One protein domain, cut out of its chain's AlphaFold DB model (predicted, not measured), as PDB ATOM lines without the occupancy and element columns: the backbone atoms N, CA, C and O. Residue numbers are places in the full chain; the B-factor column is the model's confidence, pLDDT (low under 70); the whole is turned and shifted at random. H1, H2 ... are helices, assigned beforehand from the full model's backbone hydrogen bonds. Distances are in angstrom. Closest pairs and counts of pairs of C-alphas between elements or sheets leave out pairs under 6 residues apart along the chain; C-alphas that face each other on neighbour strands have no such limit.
ATOM      1  N   VAL A 106      38.952  22.947  -8.328       82.19
ATOM      2  CA  VAL A 106      37.980  22.541  -9.340       82.19
ATOM      3  C   VAL A 106      38.555  21.418 -10.203       82.19
ATOM      4  O   VAL A 106      39.691  21.506 -10.670       82.19
ATOM      5  N   LEU A 107      37.736  20.396 -10.471       80.88
ATOM      6  CA  LEU A 107      38.029  19.302 -11.399       80.88
ATOM      7  C   LEU A 107      36.953  19.272 -12.496       80.88
ATOM      8  O   LEU A 107      35.907  18.644 -12.312       80.88
ATOM      9  N   PRO A 108      37.151  20.002 -13.610       82.44
ATOM     10  CA  PRO A 108      36.137  20.111 -14.648       82.44
ATOM     11  C   PRO A 108      35.778  18.770 -15.288       82.44
ATOM     12  O   PRO A 108      36.659  17.974 -15.606       82.44
ATOM     13  N   GLN A 109      34.481  18.565 -15.523       76.00
ATOM     14  CA  GLN A 109      33.946  17.366 -16.180       76.00
ATOM     15  C   GLN A 109      33.780  17.580 -17.688       76.00
ATOM     16  O   GLN A 109      33.973  16.660 -18.473       76.00
ATOM     17  N   GLU A 110      33.463  18.807 -18.110       80.88
ATOM     18  CA  GLU A 110      33.352  19.149 -19.527       80.88
ATOM     19  C   GLU A 110      34.726  19.543 -20.100       80.88
ATOM     20  O   GLU A 110      35.469  20.333 -19.511       80.88
ATOM     21  N   THR A 111      35.087  18.968 -21.254       80.81
ATOM     22  CA  THR A 111      36.445  19.051 -21.818       80.81
ATOM     23  C   THR A 111      36.871  20.474 -22.187       80.81
ATOM     24  O   THR A 111      38.026  20.837 -21.963       80.81
ATOM     25  N   GLN A 112      35.974  21.306 -22.727       84.44
ATOM     26  CA  GLN A 112      36.293  22.702 -23.037       84.44
ATOM     27  C   GLN A 112      36.639  23.476 -21.759       84.44
ATOM     28  O   GLN A 112      37.578  24.275 -21.769       84.44
ATOM     29  N   ILE A 113      35.904  23.248 -20.670       86.19
ATOM     30  CA  ILE A 113      36.169  23.877 -19.376       86.19
ATOM     31  C   ILE A 113      37.444  23.327 -18.745       86.19
ATOM     32  O   ILE A 113      38.227  24.123 -18.230       86.19
ATOM     33  N   LYS A 114      37.709  22.017 -18.840       86.06
ATOM     34  CA  LYS A 114      38.985  21.420 -18.402       86.06
ATOM     35  C   LYS A 114      40.170  22.145 -19.033       86.06
ATOM     36  O   LYS A 114      41.033  22.643 -18.317       86.06
ATOM     37  N   ILE A 115      40.162  22.282 -20.359       86.12
ATOM     38  CA  ILE A 115      41.246  22.952 -21.081       86.12
ATOM     39  C   ILE A 115      41.318  24.444 -20.733       86.12
ATOM     40  O   ILE A 115      42.414  24.984 -20.598       86.12
ATOM     41  N   ALA A 116      40.178  25.116 -20.553       88.44
ATOM     42  CA  ALA A 116      40.158  26.528 -20.181       88.44
ATOM     43  C   ALA A 116      40.768  26.773 -18.787       88.44
ATOM     44  O   ALA A 116      41.589  27.677 -18.640       88.44
ATOM     45  N   TYR A 117      40.424  25.953 -17.785       89.12
ATOM     46  CA  TYR A 117      41.030  26.033 -16.450       89.12
ATOM     47  C   TYR A 117      42.515  25.693 -16.479       89.12
ATOM     48  O   TYR A 117      43.310  26.439 -15.916       89.12
ATOM     49  N   ASP A 118      42.904  24.614 -17.157       85.75
ATOM     50  CA  ASP A 118      44.311  24.231 -17.269       85.75
ATOM     51  C   ASP A 118      45.134  25.319 -17.962       85.75
ATOM     52  O   ASP A 118      46.194  25.698 -17.474       85.75
ATOM     53  N   SER A 119      44.622  25.889 -19.055       86.06
ATOM     54  CA  SER A 119      45.283  26.997 -19.741       86.06
ATOM     55  C   SER A 119      45.376  28.246 -18.864       86.06
ATOM     56  O   SER A 119      46.390  28.940 -18.919       86.06
ATOM     57  N   LEU A 120      44.352  28.547 -18.059       89.19
ATOM     58  CA  LEU A 120      44.378  29.686 -17.143       89.19
ATOM     59  C   LEU A 120      45.395  29.480 -16.013       89.19
ATOM     60  O   LEU A 120      46.138  30.408 -15.701       89.19
ATOM     61  N   ILE A 121      45.464  28.270 -15.445       88.94
ATOM     62  CA  ILE A 121      46.453  27.912 -14.422       88.94
ATOM     63  C   ILE A 121      47.866  27.995 -15.000       88.94
ATOM     64  O   ILE A 121      48.716  28.628 -14.387       88.94
ATOM     65  N   GLU A 122      48.127  27.440 -16.185       85.69
ATOM     66  CA  GLU A 122      49.457  27.526 -16.806       85.69
ATOM     67  C   GLU A 122      49.871  28.979 -17.085       85.69
ATOM     68  O   GLU A 122      51.012  29.363 -16.820       85.69
ATOM     69  N   ARG A 123      48.936  29.833 -17.524       86.94
ATOM     70  CA  ARG A 123      49.193  31.277 -17.670       86.94
ATOM     71  C   ARG A 123      49.479  31.948 -16.328       86.94
ATOM     72  O   ARG A 123      50.349  32.816 -16.276       86.94
ATOM     73  N   PHE A 124      48.787  31.552 -15.259       91.31
ATOM     74  CA  PHE A 124      49.044  32.066 -13.915       91.31
ATOM     75  C   PHE A 124      50.413  31.622 -13.389       91.31
ATOM     76  O   PHE A 124      51.171  32.448 -12.893       91.31
ATOM     77  N   MET A 125      50.793  30.359 -13.590       89.00
ATOM     78  CA  MET A 125      52.124  29.855 -13.235       89.00
ATOM     79  C   MET A 125      53.224  30.598 -13.996       89.00
ATOM     80  O   MET A 125      54.192  31.051 -13.391       89.00
ATOM     81  N   GLY A 126      53.041  30.826 -15.300       86.94
ATOM     82  CA  GLY A 126      53.962  31.640 -16.094       86.94
ATOM     83  C   GLY A 126      54.020  33.107 -15.649       86.94
ATOM     84  O   GLY A 126      55.072  33.739 -15.744       86.94
ATOM     85  N   PHE A 127      52.915  33.662 -15.141       90.38
ATOM     86  CA  PHE A 127      52.893  34.998 -14.539       90.38
ATOM     87  C   PHE A 127      53.719  35.037 -13.247       90.38
ATOM     88  O   PHE A 127      54.598  35.889 -13.127       90.38
ATOM     89  N   LEU A 128      53.502  34.086 -12.331       91.81
ATOM     90  CA  LEU A 128      54.270  33.966 -11.088       91.81
ATOM     91  C   LEU A 128      55.765  33.767 -11.365       91.81
ATOM     92  O   LEU A 128      56.600  34.418 -10.741       91.81
ATOM     93  N   GLN A 129      56.114  32.941 -12.348       90.06
ATOM     94  CA  GLN A 129      57.506  32.703 -12.720       90.06
ATOM     95  C   GLN A 129      58.205  33.970 -13.225       90.06
ATOM     96  O   GLN A 129      59.341  34.233 -12.845       90.06
ATOM     97  N   ARG A 130      57.526  34.805 -14.021       89.25
ATOM     98  CA  ARG A 130      58.109  36.052 -14.556       89.25
ATOM     99  C   ARG A 130      58.104  37.219 -13.574       89.25
ATOM    100  O   ARG A 130      58.930  38.114 -13.699       89.25
ATOM    101  N   LYS A 131      57.108  37.292 -12.688       90.38
ATOM    102  CA  LYS A 131      56.907  38.448 -11.794       90.38
ATOM    103  C   LYS A 131      57.460  38.230 -10.396       90.38
ATOM    104  O   LYS A 131      57.829  39.201  -9.746       90.38
ATOM    105  N   LYS A 132      57.507  36.977  -9.949       91.69
ATOM    106  CA  LYS A 132      57.926  36.578  -8.604       91.69
ATOM    107  C   LYS A 132      59.091  35.594  -8.603       91.69
ATOM    108  O   LYS A 132      59.442  35.106  -7.537       91.69
ATOM    109  N   TYR A 133      59.665  35.282  -9.770       92.19
ATOM    110  CA  TYR A 133      60.732  34.282  -9.919       92.19
ATOM    111  C   TYR A 133      60.346  32.913  -9.335       92.19
ATOM    112  O   TYR A 133      61.202  32.107  -8.981       92.19
ATOM    113  N   LEU A 155      49.076  34.246  -2.284       91.62
ATOM    114  CA  LEU A 155      48.489  33.695  -3.513       91.62
ATOM    115  C   LEU A 155      47.279  34.498  -4.023       91.62
ATOM    116  O   LEU A 155      47.096  34.625  -5.230       91.62
ATOM    117  N   ILE A 156      46.433  34.995  -3.115       91.69
ATOM    118  CA  ILE A 156      45.188  35.693  -3.472       91.69
ATOM    119  C   ILE A 156      45.496  37.054  -4.106       91.69
ATOM    120  O   ILE A 156      44.890  37.398  -5.119       91.69
ATOM    121  N   ASP A 157      46.470  37.784  -3.567       93.31
ATOM    122  CA  ASP A 157      46.870  39.094  -4.084       93.31
ATOM    123  C   ASP A 157      47.509  38.957  -5.470       93.31
ATOM    124  O   ASP A 157      47.183  39.688  -6.406       93.31
ATOM    125  N   GLU A 158      48.373  37.953  -5.641       94.75
ATOM    126  CA  GLU A 158      48.989  37.663  -6.935       94.75
ATOM    127  C   GLU A 158      47.974  37.151  -7.961       94.75
ATOM    128  O   GLU A 158      48.081  37.465  -9.146       94.75
ATOM    129  N   TRP A 159      46.947  36.420  -7.519       94.81
ATOM    130  CA  TRP A 159      45.823  36.042  -8.370       94.81
ATOM    131  C   TRP A 159      45.056  37.270  -8.869       94.81
ATOM    132  O   TRP A 159      44.783  37.364 -10.062       94.81
ATOM    133  N   GLN A 160      44.758  38.245  -8.005       93.75
ATOM    134  CA  GLN A 160      44.083  39.483  -8.414       93.75
ATOM    135  C   GLN A 160      44.910  40.276  -9.436       93.75
ATOM    136  O   GLN A 160      44.388  40.642 -10.490       93.75
ATOM    137  N   ARG A 161      46.216  40.441  -9.193       94.31
ATOM    138  CA  ARG A 161      47.146  41.072 -10.152       94.31
ATOM    139  C   ARG A 161      47.198  40.322 -11.483       94.31
ATOM    140  O   ARG A 161      47.250  40.928 -12.554       94.31
ATOM    141  N   PHE A 162      47.162  38.992 -11.440       94.94
ATOM    142  CA  PHE A 162      47.088  38.176 -12.645       94.94
ATOM    143  C   PHE A 162      45.768  38.369 -13.400       94.94
ATOM    144  O   PHE A 162      45.789  38.420 -14.630       94.94
ATOM    145  N   LEU A 163      44.632  38.504 -12.709       93.94
ATOM    146  CA  LEU A 163      43.340  38.764 -13.348       93.94
ATOM    147  C   LEU A 163      43.338  40.094 -14.108       93.94
ATOM    148  O   LEU A 163      42.873  40.137 -15.247       93.94
ATOM    149  N   GLU A 164      43.913  41.147 -13.527       92.12
ATOM    150  CA  GLU A 164      44.100  42.440 -14.201       92.12
ATOM    151  C   GLU A 164      44.939  42.299 -15.478       92.12
ATOM    152  O   GLU A 164      44.592  42.847 -16.524       92.12
ATOM    153  N   PHE A 165      45.998  41.489 -15.426       91.06
ATOM    154  CA  PHE A 165      46.840  41.202 -16.585       91.06
ATOM    155  C   PHE A 165      46.115  40.375 -17.663       91.06
ATOM    156  O   PHE A 165      46.083  40.762 -18.833       91.06
ATOM    157  N   VAL A 166      45.531  39.230 -17.295       89.88
ATOM    158  CA  VAL A 166      44.993  38.225 -18.229       89.88
ATOM    159  C   VAL A 166      43.729  38.706 -18.948       89.88
ATOM    160  O   VAL A 166      43.481  38.308 -20.089       89.88
ATOM    161  N   TYR A 167      42.965  39.581 -18.287       89.69
ATOM    162  CA  TYR A 167      41.762  40.232 -18.798       89.69
ATOM    163  C   TYR A 167      42.010  41.688 -19.231       89.69
ATOM    164  O   TYR A 167      41.054  42.440 -19.431       89.69
ATOM    165  N   SER A 168      43.272  42.088 -19.403       86.75
ATOM    166  CA  SER A 168      43.620  43.356 -20.051       86.75
ATOM    167  C   SER A 168      43.226  43.339 -21.530       86.75
ATOM    168  O   SER A 168      43.165  42.286 -22.176       86.75
ATOM    169  N   ALA A 169      43.007  44.516 -22.114       79.44
ATOM    170  CA  ALA A 169      42.622  44.624 -23.523       79.44
ATOM    171  C   ALA A 169      43.646  44.002 -24.497       79.44
ATOM    172  O   ALA A 169      43.271  43.504 -25.562       79.44
ATOM    173  N   GLU A 170      44.940  44.031 -24.161       82.19
ATOM    174  CA  GLU A 170      45.994  43.431 -24.981       82.19
ATOM    175  C   GLU A 170      45.951  41.901 -24.950       82.19
ATOM    176  O   GLU A 170      45.975  41.259 -26.004       82.19
ATOM    177  N   GLU A 171      45.857  41.314 -23.759       84.25
ATOM    178  CA  GLU A 171      45.820  39.863 -23.603       84.25
ATOM    179  C   GLU A 171      44.514  39.272 -24.137       84.25
ATOM    180  O   GLU A 171      44.550  38.251 -24.826       84.25
ATOM    181  N   LEU A 172      43.384  39.956 -23.927       82.00
ATOM    182  CA  LEU A 172      42.100  39.580 -24.518       82.00
ATOM    183  C   LEU A 172      42.123  39.645 -26.041       82.00
ATOM    184  O   LEU A 172      41.603  38.744 -26.694       82.00
ATOM    185  N   TYR A 173      42.754  40.663 -26.635       78.06
ATOM    186  CA  TYR A 173      42.920  40.694 -28.086       78.06
ATOM    187  C   TYR A 173      43.693  39.460 -28.567       78.06
ATOM    188  O   TYR A 173      43.261  38.820 -29.519       78.06
ATOM    189  N   LYS A 174      44.781  39.057 -27.900       77.56
ATOM    190  CA  LYS A 174      45.552  37.860 -28.288       77.56
ATOM    191  C   LYS A 174      44.738  36.569 -28.133       77.56
ATOM    192  O   LYS A 174      44.624  35.811 -29.098       77.56
ATOM    193  N   SER A 175      44.160  36.314 -26.957       76.94
ATOM    194  CA  SER A 175      43.445  35.059 -26.679       76.94
ATOM    195  C   SER A 175      42.132  34.960 -27.454       76.94
ATOM    196  O   SER A 175      41.883  33.964 -28.135       76.94
ATOM    197  N   PHE A 176      41.318  36.014 -27.443       76.06
ATOM    198  CA  PHE A 176      40.009  35.993 -28.085       76.06
ATOM    199  C   PHE A 176      40.116  35.968 -29.615       76.06
ATOM    200  O   PHE A 176      39.268  35.378 -30.282       76.06
ATOM    201  N   THR A 177      41.185  36.525 -30.203       72.69
ATOM    202  CA  THR A 177      41.442  36.374 -31.647       72.69
ATOM    203  C   THR A 177      41.607  34.916 -32.046       72.69
ATOM    204  O   THR A 177      41.008  34.478 -33.031       72.69
ATOM    205  N   LEU A 178      42.395  34.156 -31.285       71.56
ATOM    206  CA  LEU A 178      42.606  32.732 -31.537       71.56
ATOM    207  C   LEU A 178      41.299  31.952 -31.379       71.56
ATOM    208  O   LEU A 178      40.937  31.181 -32.272       71.56
ATOM    209  N   PHE A 179      40.536  32.247 -30.323       75.12
ATOM    210  CA  PHE A 179      39.229  31.645 -30.068       75.12
ATOM    211  C   PHE A 179      38.269  31.851 -31.251       75.12
ATOM    212  O   PHE A 179      37.676  30.908 -31.785       75.12
ATOM    213  N   VAL A 180      38.163  33.095 -31.719       70.06
ATOM    214  CA  VAL A 180      37.287  33.499 -32.821       70.06
ATOM    215  C   VAL A 180      37.749  32.948 -34.174       70.06
ATOM    216  O   VAL A 180      36.917  32.644 -35.032       70.06
ATOM    217  N   ASN A 181      39.056  32.822 -34.404       65.75
ATOM    218  CA  ASN A 181      39.595  32.234 -35.633       65.75
ATOM    219  C   ASN A 181      39.362  30.721 -35.691       65.75
ATOM    220  O   ASN A 181      38.937  30.230 -36.737       65.75
ATOM    221  N   ASN A 182      39.539  30.012 -34.572       65.62
ATOM    222  CA  ASN A 182      39.214  28.589 -34.447       65.62
ATOM    223  C   ASN A 182      37.758  28.315 -34.855       65.62
ATOM    224  O   ASN A 182      37.463  27.455 -35.683       65.62
ATOM    225  N   TRP A 183      36.845  29.161 -34.374       62.72
ATOM    226  CA  TRP A 183      35.428  29.081 -34.715       62.72
ATOM    227  C   TRP A 183      35.148  29.119 -36.228       62.72
ATOM    228  O   TRP A 183      34.211  28.487 -36.712       62.72
ATOM    229  N   ARG A 184      35.924  29.870 -37.021       58.12
ATOM    230  CA  ARG A 184      35.673  29.977 -38.472       58.12
ATOM    231  C   ARG A 184      35.922  28.669 -39.206       58.12
ATOM    232  O   ARG A 184      35.248  28.408 -40.199       58.12
ATOM    233  N   LEU A 185      36.875  27.874 -38.730       47.44
ATOM    234  CA  LEU A 185      37.282  26.626 -39.368       47.44
ATOM    235  C   LEU A 185      36.231  25.516 -39.202       47.44
ATOM    236  O   LEU A 185      36.224  24.562 -39.974       47.44
ATOM    237  N   SER A 186      35.302  25.655 -38.249       51.50
ATOM    238  CA  SER A 186      34.356  24.597 -37.878       51.50
ATOM    239  C   SER A 186      32.987  24.644 -38.555       51.50
ATOM    240  O   SER A 186      32.297  23.625 -38.634       51.50
ATOM    241  N   ASN A 187      32.559  25.797 -39.071       51.47
ATOM    242  CA  ASN A 187      31.176  25.986 -39.507       51.47
ATOM    243  C   ASN A 187      30.979  25.753 -41.015       51.47
ATOM    244  O   ASN A 187      30.952  26.691 -41.809       51.47
ATOM    245  N   ARG A 188      30.734  24.489 -41.403       48.59
ATOM    246  CA  ARG A 188      30.155  24.131 -42.722       48.59
ATOM    247  C   ARG A 188      28.618  24.044 -42.734       48.59
ATOM    248  O   ARG A 188      28.042  23.907 -43.808       48.59
ATOM    249  N   LYS A 189      27.922  24.163 -41.590       42.59
ATOM    250  CA  LYS A 189      26.442  24.159 -41.526       42.59
ATOM    251  C   LYS A 189      25.877  25.168 -40.515       42.59
ATOM    252  O   LYS A 189      25.759  24.873 -39.337       42.59
ATOM    253  N   LEU A 301      36.300  36.312  -9.562       89.25
ATOM    254  CA  LEU A 301      36.721  34.999 -10.033       89.25
ATOM    255  C   LEU A 301      37.586  34.294  -8.980       89.25
ATOM    256  O   LEU A 301      38.672  34.765  -8.633       89.25
ATOM    257  N   THR A 302      37.125  33.137  -8.509       88.44
ATOM    258  CA  THR A 302      37.847  32.319  -7.525       88.44
ATOM    259  C   THR A 302      39.164  31.788  -8.097       88.44
ATOM    260  O   THR A 302      39.212  31.337  -9.242       88.44
ATOM    261  N   CYS A 303      40.233  31.786  -7.290       90.19
ATOM    262  CA  CYS A 303      41.486  31.145  -7.677       90.19
ATOM    263  C   CYS A 303      41.270  29.625  -7.854       90.19
ATOM    264  O   CYS A 303      40.756  28.966  -6.940       90.19
ATOM    265  N   PRO A 304      41.660  29.039  -9.002       90.00
ATOM    266  CA  PRO A 304      41.464  27.616  -9.280       90.00
ATOM    267  C   PRO A 304      42.414  26.704  -8.490       90.00
ATOM    268  O   PRO A 304      42.337  25.481  -8.615       90.00
ATOM    269  N   ILE A 305      43.312  27.284  -7.690       91.88
ATOM    270  CA  ILE A 305      44.214  26.582  -6.784       91.88
ATOM    271  C   ILE A 305      44.178  27.220  -5.389       91.88
ATOM    272  O   ILE A 305      44.014  28.431  -5.253       91.88
ATOM    273  N   ALA A 306      44.327  26.412  -4.343       90.75
ATOM    274  CA  ALA A 306      44.343  26.886  -2.963       90.75
ATOM    275  C   ALA A 306      45.183  25.975  -2.050       90.75
ATOM    276  O   ALA A 306      45.351  24.793  -2.352       90.75
ATOM    277  N   PRO A 307      45.694  26.494  -0.919       88.94
ATOM    278  CA  PRO A 307      46.180  25.670   0.186       88.94
ATOM    279  C   PRO A 307      45.127  24.662   0.658       88.94
ATOM    280  O   PRO A 307      43.929  24.944   0.587       88.94
ATOM    281  N   LEU A 308      45.566  23.509   1.169       85.44
ATOM    282  CA  LEU A 308      44.682  22.404   1.564       85.44
ATOM    283  C   LEU A 308      43.614  22.818   2.592       85.44
ATOM    284  O   LEU A 308      42.460  22.411   2.483       85.44
ATOM    285  N   ASP A 309      43.986  23.661   3.554       82.00
ATOM    286  CA  ASP A 309      43.123  24.201   4.610       82.00
ATOM    287  C   ASP A 309      42.007  25.116   4.081       82.00
ATOM    288  O   ASP A 309      40.971  25.270   4.726       82.00
ATOM    289  N   LYS A 310      42.184  25.689   2.884       81.12
ATOM    290  CA  LYS A 310      41.211  26.582   2.238       81.12
ATOM    291  C   LYS A 310      40.305  25.876   1.227       81.12
ATOM    292  O   LYS A 310      39.389  26.507   0.694       81.12
ATOM    293  N   ILE A 311      40.521  24.588   0.950       78.19
ATOM    294  CA  ILE A 311      39.648  23.823   0.054       78.19
ATOM    295  C   ILE A 311      38.343  23.506   0.786       78.19
ATOM    296  O   ILE A 311      38.317  22.775   1.777       78.19
ATOM    297  N   LYS A 312      37.225  24.026   0.272       68.88
ATOM    298  CA  LYS A 312      35.896  23.638   0.759       68.88
ATOM    299  C   LYS A 312      35.688  22.146   0.496       68.88
ATOM    300  O   LYS A 312      35.865  21.699  -0.635       68.88
ATOM    301  N   ARG A 313      35.263  21.385   1.511       60.19
ATOM    302  CA  ARG A 313      34.818  19.996   1.311       60.19
ATOM    303  C   ARG A 313      33.628  20.015   0.353       60.19
ATOM    304  O   ARG A 313      32.554  20.489   0.718       60.19
ATOM    305  N   ALA A 314      33.838  19.557  -0.877       54.84
ATOM    306  CA  ALA A 314      32.753  19.393  -1.829       54.84
ATOM    307  C   ALA A 314      31.807  18.300  -1.314       54.84
ATOM    308  O   ALA A 314      32.257  17.256  -0.842       54.84
ATOM    309  N   SER A 315      30.499  18.538  -1.398       53.41
ATOM    310  CA  SER A 315      29.507  17.482  -1.224       53.41
ATOM    311  C   SER A 315      29.728  16.431  -2.314       53.41
ATOM    312  O   SER A 315      29.734  16.772  -3.499       53.41
ATOM    313  N   THR A 316      29.937  15.174  -1.925       51.66
ATOM    314  CA  THR A 316      30.037  14.045  -2.857       51.66
ATOM    315  C   THR A 316      28.775  13.963  -3.708       51.66
ATOM    316  O   THR A 316      27.669  13.947  -3.175       51.66
ATOM    317  N   VAL A 324      16.334  17.496 -11.213       41.53
ATOM    318  CA  VAL A 324      15.023  17.368 -10.550       41.53
ATOM    319  C   VAL A 324      14.126  18.504 -11.059       41.53
ATOM    320  O   VAL A 324      14.170  19.630 -10.563       41.53
ATOM    321  N   GLY A 325      13.332  18.235 -12.099       48.38
ATOM    322  CA  GLY A 325      12.510  19.257 -12.772       48.38
ATOM    323  C   GLY A 325      13.364  20.263 -13.560       48.38
ATOM    324  O   GLY A 325      14.404  19.899 -14.069       48.38
ATOM    325  N   LYS A 326      12.996  21.550 -13.644       45.69
ATOM    326  CA  LYS A 326      13.788  22.606 -14.340       45.69
ATOM    327  C   LYS A 326      15.049  23.079 -13.582       45.69
ATOM    328  O   LYS A 326      15.506  24.203 -13.785       45.69
ATOM    329  N   ARG A 327      15.540  22.331 -12.589       53.66
ATOM    330  CA  ARG A 327      16.493  22.850 -11.590       53.66
ATOM    331  C   ARG A 327      17.715  21.952 -11.474       53.66
ATOM    332  O   ARG A 327      17.698  20.952 -10.765       53.66
ATOM    333  N   GLN A 328      18.791  22.352 -12.143       62.78
ATOM    334  CA  GLN A 328      20.107  21.761 -11.947       62.78
ATOM    335  C   GLN A 328      20.756  22.361 -10.690       62.78
ATOM    336  O   GLN A 328      20.825  23.580 -10.539       62.78
ATOM    337  N   THR A 329      21.204  21.514  -9.765       67.25
ATOM    338  CA  THR A 329      21.815  21.923  -8.485       67.25
ATOM    339  C   THR A 329      23.330  22.106  -8.562       67.25
ATOM    340  O   THR A 329      23.908  22.684  -7.644       67.25
ATOM    341  N   TYR A 330      23.950  21.686  -9.666       75.94
ATOM    342  CA  TYR A 330      25.394  21.710  -9.888       75.94
ATOM    343  C   TYR A 330      25.745  22.333 -11.240       75.94
ATOM    344  O   TYR A 330      24.991  22.222 -12.207       75.94
ATOM    345  N   CYS A 331      26.917  22.951 -11.327       79.38
ATOM    346  CA  CYS A 331      27.456  23.474 -12.573       79.38
ATOM    347  C   CYS A 331      27.858  22.335 -13.520       79.38
ATOM    348  O   CYS A 331      28.652  21.472 -13.155       79.38
ATOM    349  N   TYR A 332      27.388  22.386 -14.766       78.94
ATOM    350  CA  TYR A 332      27.764  21.435 -15.817       78.94
ATOM    351  C   TYR A 332      29.266  21.413 -16.134       78.94
ATOM    352  O   TYR A 332      29.819  20.357 -16.416       78.94
ATOM    353  N   GLY A 333      29.935  22.567 -16.072       80.88
ATOM    354  CA  GLY A 333      31.362  22.669 -16.388       80.88
ATOM    355  C   GLY A 333      32.270  22.116 -15.286       80.88
ATOM    356  O   GLY A 333      33.107  21.255 -15.547       80.88
ATOM    357  N   CYS A 334      32.117  22.623 -14.057       80.88
ATOM    358  CA  CYS A 334      33.026  22.326 -12.942       80.88
ATOM    359  C   CYS A 334      32.507  21.305 -11.927       80.88
ATOM    360  O   CYS A 334      33.272  20.885 -11.068       80.88
ATOM    361  N   GLY A 335      31.221  20.947 -11.962       78.31
ATOM    362  CA  GLY A 335      30.607  20.057 -10.974       78.31
ATOM    363  C   GLY A 335      30.296  20.698  -9.614       78.31
ATOM    364  O   GLY A 335      29.648  20.053  -8.795       78.31
ATOM    365  N   ASN A 336      30.689  21.954  -9.358       77.75
ATOM    366  CA  ASN A 336      30.403  22.625  -8.083       77.75
ATOM    367  C   ASN A 336      28.900  22.841  -7.870       77.75
ATOM    368  O   ASN A 336      28.170  23.167  -8.809       77.75
ATOM    369  N   SER A 337      28.445  22.716  -6.622       73.94
ATOM    370  CA  SER A 337      27.064  23.012  -6.233       73.94
ATOM    371  C   SER A 337      26.770  24.503  -6.365       73.94
ATOM    372  O   SER A 337      27.541  25.321  -5.863       73.94
ATOM    373  N   PHE A 338      25.627  24.855  -6.948       71.81
ATOM    374  CA  PHE A 338      25.140  26.230  -6.910       71.81
ATOM    375  C   PHE A 338      24.729  26.602  -5.490       71.81
ATOM    376  O   PHE A 338      23.851  25.949  -4.906       71.81
ATOM    377  N   SER A 339      25.296  27.679  -4.952       60.62
ATOM    378  CA  SER A 339      24.858  28.192  -3.655       60.62
ATOM    379  C   SER A 339      23.412  28.723  -3.733       60.62
ATOM    380  O   SER A 339      22.962  29.174  -4.792       60.62
ATOM    381  N   PRO A 340      22.635  28.717  -2.629       54.81
ATOM    382  CA  PRO A 340      21.283  29.287  -2.606       54.81
ATOM    383  C   PRO A 340      21.231  30.774  -2.999       54.81
ATOM    384  O   PRO A 340      20.205  31.237  -3.495       54.81
ATOM    385  N   ASN A 341      22.340  31.504  -2.809       50.38
ATOM    386  CA  ASN A 341      22.485  32.925  -3.133       50.38
ATOM    387  C   ASN A 341      22.966  33.177  -4.569       50.38
ATOM    388  O   ASN A 341      22.533  34.157  -5.162       50.38
ATOM    389  N   GLU A 342      23.754  32.289  -5.183       52.59
ATOM    390  CA  GLU A 342      24.046  32.340  -6.631       52.59
ATOM    391  C   GLU A 342      22.766  32.243  -7.475       52.59
ATOM    392  O   GLU A 342      22.695  32.789  -8.570       52.59
ATOM    393  N   ARG A 343      21.709  31.629  -6.925       49.81
ATOM    394  CA  ARG A 343      20.361  31.587  -7.518       49.81
ATOM    395  C   ARG A 343      19.613  32.931  -7.456       49.81
ATOM    396  O   ARG A 343      18.574  33.059  -8.099       49.81
ATOM    397  N   LYS A 344      20.095  33.898  -6.662       43.06
ATOM    398  CA  LYS A 344      19.504  35.234  -6.440       43.06
ATOM    399  C   LYS A 344      20.446  36.400  -6.784       43.06
ATOM    400  O   LYS A 344      20.010  37.545  -6.728       43.06
ATOM    401  N   GLN A 345      21.717  36.144  -7.098       45.25
ATOM    402  CA  GLN A 345      22.693  37.199  -7.370       45.25
ATOM    403  C   GLN A 345      22.433  37.895  -8.712       45.25
ATOM    404  O   GLN A 345      21.938  37.300  -9.664       45.25
ATOM    405  N   ASN A 346      22.794  39.180  -8.744       47.84
ATOM    406  CA  ASN A 346      22.435  40.244  -9.691       47.84
ATOM    407  C   ASN A 346      22.824  40.042 -11.174       47.84
ATOM    408  O   ASN A 346      22.799  41.005 -11.939       47.84
ATOM    409  N   PHE A 347      23.173  38.829 -11.606       56.53
ATOM    410  CA  PHE A 347      23.469  38.537 -13.003       56.53
ATOM    411  C   PHE A 347      22.166  38.297 -13.774       56.53
ATOM    412  O   PHE A 347      21.503  37.273 -13.616       56.53
ATOM    413  N   LYS A 348      21.783  39.242 -14.639       56.06
ATOM    414  CA  LYS A 348      20.522  39.172 -15.412       56.06
ATOM    415  C   LYS A 348      20.609  38.229 -16.628       56.06
ATOM    416  O   LYS A 348      19.685  38.168 -17.441       56.06
ATOM    417  N   GLY A 349      21.733  37.533 -16.815       57.81
ATOM    418  CA  GLY A 349      21.973  36.614 -17.929       57.81
ATOM    419  C   GLY A 349      21.508  35.183 -17.667       57.81
ATOM    420  O   GLY A 349      21.529  34.693 -16.544       57.81
ATOM    421  N   ASN A 350      21.130  34.475 -18.735       59.84
ATOM    422  CA  ASN A 350      20.862  33.042 -18.661       59.84
ATOM    423  C   ASN A 350      22.201  32.291 -18.520       59.84
ATOM    424  O   ASN A 350      22.955  32.200 -19.489       59.84
ATOM    425  N   LEU A 351      22.485  31.776 -17.323       70.31
ATOM    426  CA  LEU A 351      23.670  30.985 -16.966       70.31
ATOM    427  C   LEU A 351      23.613  29.553 -17.538       70.31
ATOM    428  O   LEU A 351      23.926  28.593 -16.848       70.31
ATOM    429  N   SER A 352      23.170  29.376 -18.782       70.69
ATOM    430  CA  SER A 352      23.092  28.062 -19.433       70.69
ATOM    431  C   SER A 352      24.242  27.840 -20.411       70.69
ATOM    432  O   SER A 352      24.754  28.775 -21.033       70.69
ATOM    433  N   ALA A 353      24.642  26.580 -20.574       71.00
ATOM    434  CA  ALA A 353      25.644  26.170 -21.540       71.00
ATOM    435  C   ALA A 353      25.190  26.557 -22.956       71.00
ATOM    436  O   ALA A 353      24.109  26.193 -23.422       71.00
ATOM    437  N   ASN A 354      26.021  27.328 -23.654       71.06
ATOM    438  CA  ASN A 354      25.797  27.745 -25.036       71.06
ATOM    439  C   ASN A 354      26.905  27.160 -25.921       71.06
ATOM    440  O   ASN A 354      28.061  27.117 -25.503       71.06
ATOM    441  N   SER A 355      26.563  26.770 -27.153       67.44
ATOM    442  CA  SER A 355      27.511  26.309 -28.176       67.44
ATOM    443  C   SER A 355      28.618  27.314 -28.471       67.44
ATOM    444  O   SER A 355      29.684  26.908 -28.921       67.44
ATOM    445  N   PHE A 356      28.396  28.610 -28.212       68.31
ATOM    446  CA  PHE A 356      29.442  29.627 -28.325       68.31
ATOM    447  C   PHE A 356      30.649  29.306 -27.438       68.31
ATOM    448  O   PHE A 356      31.773  29.536 -27.853       68.31
ATOM    449  N   VAL A 357      30.426  28.735 -26.252       70.38
ATOM    450  CA  VAL A 357      31.479  28.424 -25.280       70.38
ATOM    451  C   VAL A 357      31.748  26.924 -25.254       70.38
ATOM    452  O   VAL A 357      32.856  26.490 -25.540       70.38
ATOM    453  N   PHE A 358      30.719  26.118 -25.008       73.19
ATOM    454  CA  PHE A 358      30.830  24.687 -24.724       73.19
ATOM    455  C   PHE A 358      30.869  23.837 -25.986       73.19
ATOM    456  O   PHE A 358      30.334  24.231 -27.026       73.19
ATOM    457  N   TYR A 359      31.528  22.679 -25.920       66.94
ATOM    458  CA  TYR A 359      31.576  21.746 -27.048       66.94
ATOM    459  C   TYR A 359      30.203  21.107 -27.306       66.94
ATOM    460  O   TYR A 359      29.711  21.144 -28.433       66.94
ATOM    461  N   ALA A 360      29.551  20.612 -26.249       65.44
ATOM    462  CA  ALA A 360      28.231  19.983 -26.298       65.44
ATOM    463  C   ALA A 360      27.268  20.677 -25.311       65.44
ATOM    464  O   ALA A 360      27.193  20.307 -24.145       65.44
ATOM    465  N   PRO A 361      26.541  21.727 -25.732       60.97
ATOM    466  CA  PRO A 361      25.714  22.534 -24.829       60.97
ATOM    467  C   PRO A 361      24.324  21.946 -24.550       60.97
ATOM    468  O   PRO A 361      23.537  22.601 -23.871       60.97
ATOM    469  N   SER A 362      23.973  20.786 -25.111       63.94
ATOM    470  CA  SER A 362      22.678  20.137 -24.890       63.94
ATOM    471  C   SER A 362      22.854  18.748 -24.289       63.94
ATOM    472  O   SER A 362      23.701  17.967 -24.716       63.94
ATOM    473  N   GLN A 363      22.030  18.447 -23.285       60.78
ATOM    474  CA  GLN A 363      21.885  17.104 -22.738       60.78
ATOM    475  C   GLN A 363      20.515  16.555 -23.124       60.78
ATOM    476  O   GLN A 363      19.495  17.243 -23.011       60.78
ATOM    477  N   ARG A 364      20.489  15.304 -23.589       54.59
ATOM    478  CA  ARG A 364      19.241  14.593 -23.856       54.59
ATOM    479  C   ARG A 364      18.676  14.102 -22.527       54.59
ATOM    480  O   ARG A 364      19.355  13.382 -21.798       54.59
ATOM    481  N   LEU A 365      17.445  14.490 -22.212       54.47
ATOM    482  CA  LEU A 365      16.765  14.008 -21.012       54.47
ATOM    483  C   LEU A 365      16.501  12.502 -21.168       54.47
ATOM    484  O   LEU A 365      15.867  12.092 -22.136       54.47
ATOM    485  N   GLN A 366      16.966  11.672 -20.224       45.88
ATOM    486  CA  GLN A 366      16.786  10.208 -20.276       45.88
ATOM    487  C   GLN A 366      15.307   9.776 -20.362       45.88
ATOM    488  O   GLN A 366      15.022   8.679 -20.830       45.88
ATOM    489  N   SER A 367      14.371  10.635 -19.949       46.50
ATOM    490  CA  SER A 367      12.924  10.383 -19.949       46.50
ATOM    491  C   SER A 367      12.112  11.364 -20.811       46.50
ATOM    492  O   SER A 367      10.885  11.365 -20.736       46.50
ATOM    493  N   GLY A 368      12.760  12.203 -21.630       47.66
ATOM    494  CA  GLY A 368      12.090  13.239 -22.425       47.66
ATOM    495  C   GLY A 368      12.523  13.262 -23.891       47.66
ATOM    496  O   GLY A 368      13.650  12.927 -24.238       47.66
ATOM    497  N   THR A 369      11.628  13.712 -24.774       43.41
ATOM    498  CA  THR A 369      11.927  13.945 -26.200       43.41
ATOM    499  C   THR A 369      12.667  15.266 -26.456       43.41
ATOM    500  O   THR A 369      13.048  15.536 -27.593       43.41
ATOM    501  N   GLY A 370      12.884  16.087 -25.418       54.38
ATOM    502  CA  GLY A 370      13.522  17.404 -25.507       54.38
ATOM    503  C   GLY A 370      15.006  17.421 -25.124       54.38
ATOM    504  O   GLY A 370      15.443  16.707 -24.221       54.38
ATOM    505  N   GLU A 371      15.769  18.286 -25.797       58.84
ATOM    506  CA  GLU A 371      17.121  18.698 -25.404       58.84
ATOM    507  C   GLU A 371      17.045  19.928 -24.486       58.84
ATOM    508  O   GLU A 371      16.455  20.945 -24.861       58.84
ATOM    509  N   GLU A 372      17.659  19.864 -23.301       65.50
ATOM    510  CA  GLU A 372      17.774  21.009 -22.387       65.50
ATOM    511  C   GLU A 372      19.233  21.475 -22.288       65.50
ATOM    512  O   GLU A 372      20.174  20.681 -22.400       65.50
ATOM    513  N   ARG A 373      19.430  22.788 -22.117       71.56
ATOM    514  CA  ARG A 373      20.758  23.377 -21.910       71.56
ATOM    515  C   ARG A 373      21.061  23.406 -20.415       71.56
ATOM    516  O   ARG A 373      20.340  24.094 -19.689       71.56
ATOM    517  N   PRO A 374      22.111  22.720 -19.949       74.69
ATOM    518  CA  PRO A 374      22.415  22.664 -18.532       74.69
ATOM    519  C   PRO A 374      22.939  24.016 -18.015       74.69
ATOM    520  O   PRO A 374      23.458  24.835 -18.773       74.69
ATOM    521  N   SER A 375      22.791  24.263 -16.717       77.44
ATOM    522  CA  SER A 375      23.267  25.461 -16.022       77.44
ATOM    523  C   SER A 375      24.776  25.407 -15.750       77.44
ATOM    524  O   SER A 375      25.358  24.351 -15.497       77.44
ATOM    525  N   VAL A 376      25.419  26.571 -15.770       80.06
ATOM    526  CA  VAL A 376      26.866  26.778 -15.658       80.06
ATOM    527  C   VAL A 376      27.134  27.917 -14.672       80.06
ATOM    528  O   VAL A 376      26.452  28.933 -14.703       80.06
ATOM    529  N   CYS A 377      28.134  27.784 -13.802       81.94
ATOM    530  CA  CYS A 377      28.492  28.851 -12.871       81.94
ATOM    531  C   CYS A 377      29.202  30.037 -13.556       81.94
ATOM    532  O   CYS A 377      29.846  29.860 -14.600       81.94
ATOM    533  N   PRO A 378      29.137  31.238 -12.950       83.69
ATOM    534  CA  PRO A 378      29.850  32.419 -13.431       83.69
ATOM    535  C   PRO A 378      31.353  32.191 -13.642       83.69
ATOM    536  O   PRO A 378      31.885  32.612 -14.670       83.69
ATOM    537  N   ASP A 379      32.016  31.459 -12.736       87.12
ATOM    538  CA  ASP A 379      33.449  31.140 -12.838       87.12
ATOM    539  C   ASP A 379      33.762  30.386 -14.138       87.12
ATOM    540  O   ASP A 379      34.612  30.814 -14.914       87.12
ATOM    541  N   CYS A 380      33.020  29.318 -14.452       86.25
ATOM    542  CA  CYS A 380      33.228  28.545 -15.681       86.25
ATOM    543  C   CYS A 380      33.010  29.370 -16.954       86.25
ATOM    544  O   CYS A 380      33.775  29.223 -17.904       86.25
ATOM    545  N   LEU A 381      31.985  30.231 -16.996       84.69
ATOM    546  CA  LEU A 381      31.745  31.099 -18.157       84.69
ATOM    547  C   LEU A 381      32.886  32.096 -18.357       84.69
ATOM    548  O   LEU A 381      33.338  32.312 -19.480       84.69
ATOM    549  N   THR A 382      33.348  32.675 -17.257       87.19
ATOM    550  CA  THR A 382      34.425  33.660 -17.229       87.19
ATOM    551  C   THR A 382      35.749  33.042 -17.676       87.19
ATOM    552  O   THR A 382      36.375  33.528 -18.614       87.19
ATOM    553  N   VAL A 383      36.133  31.907 -17.082       88.81
ATOM    554  CA  VAL A 383      37.349  31.158 -17.441       88.81
ATOM    555  C   VAL A 383      37.328  30.748 -18.912       88.81
ATOM    556  O   VAL A 383      38.327  30.887 -19.616       88.81
ATOM    557  N   ALA A 384      36.179  30.297 -19.413       83.88
ATOM    558  CA  ALA A 384      36.059  29.905 -20.808       83.88
ATOM    559  C   ALA A 384      36.197  31.082 -21.787       83.88
ATOM    560  O   ALA A 384      36.677  30.876 -22.898       83.88
ATOM    561  N   PHE A 385      35.837  32.306 -21.383       80.38
ATOM    562  CA  PHE A 385      36.044  33.513 -22.191       80.38
ATOM    563  C   PHE A 385      37.529  33.845 -22.385       80.38
ATOM    564  O   PHE A 385      37.927  34.296 -23.457       80.38
ATOM    565  N   ALA A 386      38.355  33.604 -21.364       76.75
ATOM    566  CA  ALA A 386      39.801  33.808 -21.445       76.75
ATOM    567  C   ALA A 386      40.536  32.713 -22.234       76.75
ATOM    568  O   ALA A 386      41.719  32.888 -22.550       76.75
ATOM    569  N   SER A 387      39.866  31.596 -22.540       82.62
ATOM    570  CA  SER A 387      40.460  30.480 -23.274       82.62
ATOM    571  C   SER A 387      40.821  30.902 -24.702       82.62
ATOM    572  O   SER A 387      39.956  31.390 -25.432       82.62
ATOM    573  N   PRO A 388      42.062  30.663 -25.165       76.12
ATOM    574  CA  PRO A 388      42.456  30.973 -26.537       76.12
ATOM    575  C   PRO A 388      41.842  30.018 -27.572       76.12
ATOM    576  O   PRO A 388      42.052  30.191 -28.770       76.12
TER     577      PRO A 388
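Overview. This is residues 106 to 133, 155 to 189, 301 to 316 and 324 to 388 of the 739 residues of an uncharacterized protein of Candidatus Poribacteria bacterium (UniProt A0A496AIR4). Four helices are set crosswise: the short H4 packs on residues 112 to 120 of the longest helix, H1, and near its last residue, Ala 386, on residues 172 to 176 of H3, while H2 crosses H1 farther along, at residues 124 to 128. The long stretch of residues 324 to 377, with no named element, makes much of the other end of the longest axis, and residues 184 to 189 stick out. The printed part has 144 residues, with four named helices in the order H1, H2, H3, H4 and no named strand; the class is all helix, though 61 of the 144 residues are in named elements. The whole is compact, with a radius of gyration of the C-alphas of 16.7 A and spans of 55 by 45 by 26 A.

Along the chain. Begin at Val 106 and find C-alpha 111 at (36.445, 19.051, -21.818); from there H1, residues 111 to 132, runs 30.7 A to C-alpha 132 at (57.926, 36.578, -8.604). After the cut, find H2 at residues 155 to 166, 15.8 A long. H3, residues 169 to 186, follows over 26.0 A. Past two stretches with no named element, residues 301 to 316 and 324 to 377, H4 takes residues 378 to 386 and ends at C-alpha 386, (39.801, 33.808, -21.445).

Arrangement. Start with H1: its residues 124 to 128 touch residues 158 to 162 of H2, about perpendicular at 75 degrees, and the closest C-alphas are those of Phe 124 and Phe 162, 6.5 A apart. Residues 112 to 120 of H1 touch H4, closest at the C-alphas of Ala 116 and Ala 384, 5.3 A apart; at 71 degrees they are only just about perpendicular. Residues 172 to 176 of H3 touch H4, with the C-alphas of Ser 175 and Ala 386 closest at 6.5 A, about perpendicular at 85 degrees. H2 and H3 are close but not clearly touching, with the C-alphas of Val 166 and Leu 172 closest at 7.1 A. H1 and H3 are apart. In H1, H2 and H4 every O i to N i+4 pair is within hydrogen-bond range; in H3 10 of 14 are. Look also at residues 363 to 364, which pair with residues 371 to 372, antiparallel.

Size, cuts and confidence. The C-alphas farthest apart are those of Tyr 133 and Thr 369, at 55.3 A. Look for three cuts: C-alphas 133 and 155 are 13.8 A apart, 189 and 301 34.9 A, and 316 and 324 17.2 A. H2 to H3 is a tight link; H1 to H2 and H3 to H4 are links across a cut. The mean pLDDT of the printed part is 74.3, and 48 residues are under 70, among them 181 to 189, 339 to 350 and 359 to 372.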